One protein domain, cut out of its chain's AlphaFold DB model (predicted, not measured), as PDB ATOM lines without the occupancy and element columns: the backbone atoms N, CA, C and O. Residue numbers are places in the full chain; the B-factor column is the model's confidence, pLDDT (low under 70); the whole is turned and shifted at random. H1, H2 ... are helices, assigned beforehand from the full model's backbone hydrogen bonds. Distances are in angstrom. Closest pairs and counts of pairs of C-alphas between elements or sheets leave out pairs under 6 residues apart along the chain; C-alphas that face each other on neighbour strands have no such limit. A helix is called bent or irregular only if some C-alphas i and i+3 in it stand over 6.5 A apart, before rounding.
ATOM      1  N   SER A 131     324.034 161.075 208.599       81.38
ATOM      2  CA  SER A 131     324.347 159.756 208.033       81.38
ATOM      3  C   SER A 131     325.775 159.670 207.485       81.38
ATOM      4  O   SER A 131     326.011 159.047 206.456       81.38
ATOM      5  N   SER A 132     326.743 160.272 208.178       85.69
ATOM      6  CA  SER A 132     328.151 160.366 207.753       85.69
ATOM      7  C   SER A 132     328.892 159.028 207.627       85.69
ATOM      8  O   SER A 132     329.946 158.956 207.001       85.69
ATOM      9  N   ALA A 133     328.340 157.947 208.181       83.81
ATOM     10  CA  ALA A 133     328.857 156.587 208.008       83.81
ATOM     11  C   ALA A 133     328.258 155.851 206.792       83.81
ATOM     12  O   ALA A 133     328.663 154.727 206.493       83.81
ATOM     13  N   THR A 134     327.287 156.447 206.094       82.94
ATOM     14  CA  THR A 134     326.620 155.839 204.938       82.94
ATOM     15  C   THR A 134     327.419 156.107 203.664       82.94
ATOM     16  O   THR A 134     327.319 157.179 203.067       82.94
ATOM     17  N   LYS A 135     328.201 155.106 203.255       81.62
ATOM     18  CA  LYS A 135     329.032 155.093 202.042       81.62
ATOM     19  C   LYS A 135     328.220 154.507 200.894       81.62
ATOM     20  O   LYS A 135     328.116 153.291 200.757       81.62
ATOM     21  N   SER A 136     327.516 155.359 200.160       75.69
ATOM     22  CA  SER A 136     326.654 154.927 199.064       75.69
ATOM     23  C   SER A 136     326.610 155.989 197.983       75.69
ATOM     24  O   SER A 136     326.284 157.137 198.261       75.69
ATOM     25  N   SER A 137     326.853 155.579 196.742       76.69
ATOM     26  CA  SER A 137     326.642 156.416 195.559       76.69
ATOM     27  C   SER A 137     325.159 156.615 195.217       76.69
ATOM     28  O   SER A 137     324.824 157.432 194.365       76.69
ATOM     29  N   GLU A 138     324.252 155.878 195.871       76.50
ATOM     30  CA  GLU A 138     322.801 156.048 195.721       76.50
ATOM     31  C   GLU A 138     322.253 157.161 196.629       76.50
ATOM     32  O   GLU A 138     321.159 157.673 196.387       76.50
ATOM     33  N   ILE A 139     322.998 157.534 197.677       72.44
ATOM     34  CA  ILE A 139     322.596 158.531 198.673       72.44
ATOM     35  C   ILE A 139     323.626 159.661 198.686       72.44
ATOM     36  O   ILE A 139     324.657 159.578 199.346       72.44
ATOM     37  N   ASN A 140     323.312 160.750 197.990       73.38
ATOM     38  CA  ASN A 140     324.181 161.924 197.931       73.38
ATOM     39  C   ASN A 140     324.215 162.685 199.268       73.38
ATOM     40  O   ASN A 140     323.249 162.681 200.037       73.38
ATOM     41  N   GLY A 141     325.311 163.407 199.512       79.00
ATOM     42  CA  GLY A 141     325.415 164.377 200.605       79.00
ATOM     43  C   GLY A 141     325.906 163.812 201.940       79.00
ATOM     44  O   GLY A 141     326.218 164.570 202.856       79.00
ATOM     45  N   THR A 142     325.975 162.488 202.098       83.75
ATOM     46  CA  THR A 142     326.341 161.856 203.380       83.75
ATOM     47  C   THR A 142     327.795 162.106 203.766       83.75
ATOM     48  O   THR A 142     328.106 162.192 204.953       83.75
ATOM     49  N   LEU A 143     328.682 162.270 202.785       88.00
ATOM     50  CA  LEU A 143     330.121 162.436 202.991       88.00
ATOM     51  C   LEU A 143     330.626 163.854 202.686       88.00
ATOM     52  O   LEU A 143     331.814 164.113 202.863       88.00
ATOM     53  N   ASP A 144     329.751 164.794 202.315       87.69
ATOM     54  CA  ASP A 144     330.127 166.156 201.899       87.69
ATOM     55  C   ASP A 144     330.955 166.896 202.954       87.69
ATOM     56  O   ASP A 144     331.930 167.575 202.636       87.69
ATOM     57  N   THR A 145     330.602 166.758 204.234       88.44
ATOM     58  CA  THR A 145     331.366 167.381 205.327       88.44
ATOM     59  C   THR A 145     332.751 166.767 205.494       88.44
ATOM     60  O   THR A 145     333.694 167.482 205.834       88.44
ATOM     61  N   GLN A 146     332.898 165.469 205.218       91.19
ATOM     62  CA  GLN A 146     334.202 164.809 205.197       91.19
ATOM     63  C   GLN A 146     335.010 165.264 203.978       91.19
ATOM     64  O   GLN A 146     336.173 165.606 204.136       91.19
ATOM     65  N   ASP A 147     334.401 165.348 202.792       90.50
ATOM     66  CA  ASP A 147     335.039 165.851 201.566       90.50
ATOM     67  C   ASP A 147     335.577 167.275 201.734       90.50
ATOM     68  O   ASP A 147     336.733 167.563 201.417       90.50
ATOM     69  N   LEU A 148     334.741 168.170 202.268       89.75
ATOM     70  CA  LEU A 148     335.108 169.559 202.519       89.75
ATOM     71  C   LEU A 148     336.294 169.661 203.478       89.75
ATOM     72  O   LEU A 148     337.182 170.480 203.249       89.75
ATOM     73  N   LEU A 149     336.330 168.829 204.523       90.00
ATOM     74  CA  LEU A 149     337.437 168.825 205.474       90.00
ATOM     75  C   LEU A 149     338.712 168.209 204.880       90.00
ATOM     76  O   LEU A 149     339.797 168.746 205.083       90.00
ATOM     77  N   SER A 150     338.583 167.108 204.137       90.38
ATOM     78  CA  SER A 150     339.707 166.369 203.553       90.38
ATOM     79  C   SER A 150     340.340 167.072 202.349       90.38
ATOM     80  O   SER A 150     341.555 167.027 202.184       90.38
ATOM     81  N   TRP A 151     339.535 167.690 201.479       90.25
ATOM     82  CA  TRP A 151     339.978 168.161 200.157       90.25
ATOM     83  C   TRP A 151     339.536 169.588 199.809       90.25
ATOM     84  O   TRP A 151     339.891 170.093 198.745       90.25
ATOM     85  N   GLY A 152     338.776 170.260 200.679       89.25
ATOM     86  CA  GLY A 152     338.338 171.646 200.472       89.25
ATOM     87  C   GLY A 152     337.210 171.827 199.449       89.25
ATOM     88  O   GLY A 152     336.860 172.961 199.128       89.25
ATOM     89  N   ALA A 153     336.635 170.739 198.935       87.75
ATOM     90  CA  ALA A 153     335.509 170.746 198.005       87.75
ATOM     91  C   ALA A 153     334.713 169.443 198.138       87.75
ATOM     92  O   ALA A 153     335.302 168.419 198.466       87.75
ATOM     93  N   VAL A 154     333.412 169.486 197.839       88.50
ATOM     94  CA  VAL A 154     332.583 168.283 197.655       88.50
ATOM     95  C   VAL A 154     332.948 167.642 196.318       88.50
ATOM     96  O   VAL A 154     332.967 168.331 195.293       88.50
ATOM     97  N   LEU A 155     333.266 166.349 196.323       85.94
ATOM     98  CA  LEU A 155     333.790 165.607 195.181       85.94
ATOM     99  C   LEU A 155     332.870 164.418 194.864       85.94
ATOM    100  O   LEU A 155     333.091 163.319 195.375       85.94
ATOM    101  N   PRO A 156     331.874 164.615 193.976       83.38
ATOM    102  CA  PRO A 156     330.945 163.560 193.591       83.38
ATOM    103  C   PRO A 156     331.665 162.330 193.032       83.38
ATOM    104  O   PRO A 156     332.620 162.464 192.259       83.38
ATOM    105  N   GLY A 157     331.176 161.141 193.370       82.50
ATOM    106  CA  GLY A 157     331.772 159.871 192.952       82.50
ATOM    107  C   GLY A 157     332.923 159.408 193.845       82.50
ATOM    108  O   GLY A 157     333.685 158.532 193.441       82.50
ATOM    109  N   ARG A 158     333.085 160.014 195.030       87.25
ATOM    110  CA  ARG A 158     334.031 159.579 196.071       87.25
ATOM    111  C   ARG A 158     333.345 158.969 197.290       87.25
ATOM    112  O   ARG A 158     333.912 158.967 198.388       87.25
ATOM    113  N   GLU A 159     332.112 158.500 197.120       83.94
ATOM    114  CA  GLU A 159     331.290 157.978 198.209       83.94
ATOM    115  C   GLU A 159     331.409 156.466 198.428       83.94
ATOM    116  O   GLU A 159     330.840 155.940 199.387       83.94
ATOM    117  N   ASP A 160     332.137 155.772 197.555       80.88
ATOM    118  CA  ASP A 160     332.341 154.326 197.609       80.88
ATOM    119  C   ASP A 160     333.567 153.906 198.449       80.88
ATOM    120  O   ASP A 160     334.303 154.722 199.013       80.88
ATOM    121  N   GLU A 161     333.759 152.589 198.557       78.06
ATOM    122  CA  GLU A 161     334.835 151.968 199.333       78.06
ATOM    123  C   GLU A 161     336.239 152.286 198.782       78.06
ATOM    124  O   GLU A 161     337.199 152.298 199.553       78.06
ATOM    125  N   GLU A 162     336.390 152.602 197.487       86.25
ATOM    126  CA  GLU A 162     337.705 152.897 196.891       86.25
ATOM    127  C   GLU A 162     338.309 154.184 197.472       86.25
ATOM    128  O   GLU A 162     339.528 154.306 197.628       86.25
ATOM    129  N   TRP A 163     337.453 155.140 197.840       89.81
ATOM    130  CA  TRP A 163     337.855 156.443 198.373       89.81
ATOM    131  C   TRP A 163     337.939 156.499 199.894       89.81
ATOM    132  O   TRP A 163     338.340 157.519 200.458       89.81
ATOM    133  N   GLU A 164     337.626 155.399 200.568       87.38
ATOM    134  CA  GLU A 164     337.602 155.304 202.018       87.38
ATOM    135  C   GLU A 164     338.992 155.506 202.649       87.38
ATOM    136  O   GLU A 164     339.175 156.378 203.502       87.38
ATOM    137  N   TYR A 165     339.993 154.754 202.189       89.25
ATOM    138  CA  TYR A 165     341.371 154.878 202.670       89.25
ATOM    139  C   TYR A 165     342.029 156.215 202.286       89.25
ATOM    140  O   TYR A 165     342.630 156.842 203.161       89.25
ATOM    141  N   PRO A 166     341.899 156.718 201.038       92.31
ATOM    142  CA  PRO A 166     342.355 158.065 200.692       92.31
ATOM    143  C   PRO A 166     341.750 159.165 201.574       92.31
ATOM    144  O   PRO A 166     342.448 160.103 201.960       92.31
ATOM    145  N   ARG A 167     340.461 159.053 201.919       91.38
ATOM    146  CA  ARG A 167     339.772 159.984 202.823       91.38
ATOM    147  C   ARG A 167     340.329 159.906 204.235       91.38
ATOM    148  O   ARG A 167     340.626 160.939 204.827       91.38
ATOM    149  N   LEU A 168     340.516 158.693 204.754       89.62
ATOM    150  CA  LEU A 168     341.121 158.468 206.063       89.62
ATOM    151  C   LEU A 168     342.523 159.083 206.141       89.62
ATOM    152  O   LEU A 168     342.831 159.780 207.101       89.62
ATOM    153  N   GLN A 169     343.346 158.896 205.106       90.38
ATOM    154  CA  GLN A 169     344.676 159.496 205.034       90.38
ATOM    155  C   GLN A 169     344.613 161.030 205.027       90.38
ATOM    156  O   GLN A 169     345.326 161.667 205.798       90.38
ATOM    157  N   ALA A 170     343.730 161.621 204.219       91.38
ATOM    158  CA  ALA A 170     343.555 163.072 204.177       91.38
ATOM    159  C   ALA A 170     343.068 163.644 205.524       91.38
ATOM    160  O   ALA A 170     343.529 164.697 205.955       91.38
ATOM    161  N   LEU A 171     342.172 162.938 206.226       88.44
ATOM    162  CA  LEU A 171     341.732 163.323 207.573       88.44
ATOM    163  C   LEU A 171     342.857 163.206 208.611       88.44
ATOM    164  O   LEU A 171     342.917 164.025 209.524       88.44
ATOM    165  N   CYS A 172     343.758 162.230 208.473       84.12
ATOM    166  CA  CYS A 172     344.940 162.108 209.328       84.12
ATOM    167  C   CYS A 172     345.941 163.255 209.117       84.12
ATOM    168  O   CYS A 172     346.598 163.657 210.071       84.12
ATOM    169  N   GLU A 173     346.062 163.786 207.896       84.56
ATOM    170  CA  GLU A 173     346.935 164.933 207.588       84.56
ATOM    171  C   GLU A 173     346.390 166.267 208.113       84.56
ATOM    172  O   GLU A 173     347.159 167.203 208.322       84.56
ATOM    173  N   TRP A 174     345.077 166.367 208.336       73.00
ATOM    174  CA  TRP A 174     344.449 167.572 208.885       73.00
ATOM    175  C   TRP A 174     344.836 167.851 210.352       73.00
ATOM    176  O   TRP A 174     344.672 168.984 210.808       73.00
ATOM    177  N   GLY A 175     345.322 166.834 211.080       57.06
ATOM    178  CA  GLY A 175     345.773 166.919 212.477       57.06
ATOM    179  C   GLY A 175     347.211 167.397 212.641       57.06
ATOM    180  O   GLY A 175     348.076 166.534 212.907       57.06
TER     181      GLY A 175
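AT A GLANCE: This is residues 131 to 175 of the 175 residues of an uncharacterized protein of Mycena chlorophos (UniProt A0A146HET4). Two helices, H1 and the longer H2, make a V: they draw together near their last residues, around Ser 150 and Ala 170, and spread apart toward their first residues. The link, residues 152 to 160, folds back and crosses the wide end of the V, and the unnamed stretch of residues 131 to 143 loops round at that same end. The printed part has 45 residues, with two named helices, H1 then H2, and no named strand; the class is all helix, though the helices hold 21 of the 45 residues, under half. The whole is compact, with a radius of gyration of the C-alphas of 9.6 A, yet elongated in outline, spanning 30 by 17 by 17 A.

IN THESE COORDINATES: Start at C-alpha 131, at (324.347, 159.756, 208.033), and go through 13 residues with no named element. Find C-alpha 144 at (330.127, 166.156, 201.899); there H1 begins, residues 144 to 151, 10.2 A from first to last C-alpha. After nine residues H2 begins at Glu 161 and runs 19.6 A to Glu 173, whose C-alpha is at (346.935, 164.933, 207.588). H2 is irregular: C-alphas 162 and 165 are 7.1 A apart, and its line is a rough one.

HOW THE PARTS SIT: Look at Ser 150 and Ala 170: their C-alphas, the closest of H1 and H2, are 5.1 A apart. The helices touch, H2 with residues 167 to 171 alone. Their lines stand at a steep tilt of 60 degrees, and they run the same way. In H1 every O i to N i+4 pair is within hydrogen-bond range; in H2, 7 of 9 are.

THE WHOLE: The two C-alphas farthest apart, those of Glu 138 and Gly 175, are 30.4 A apart. The printed part has no cut, and the link from H1 to H2 is short. The mean pLDDT of the printed part is 84.5; look for low confidence at residue 175, the chain's last residue, which is under 70.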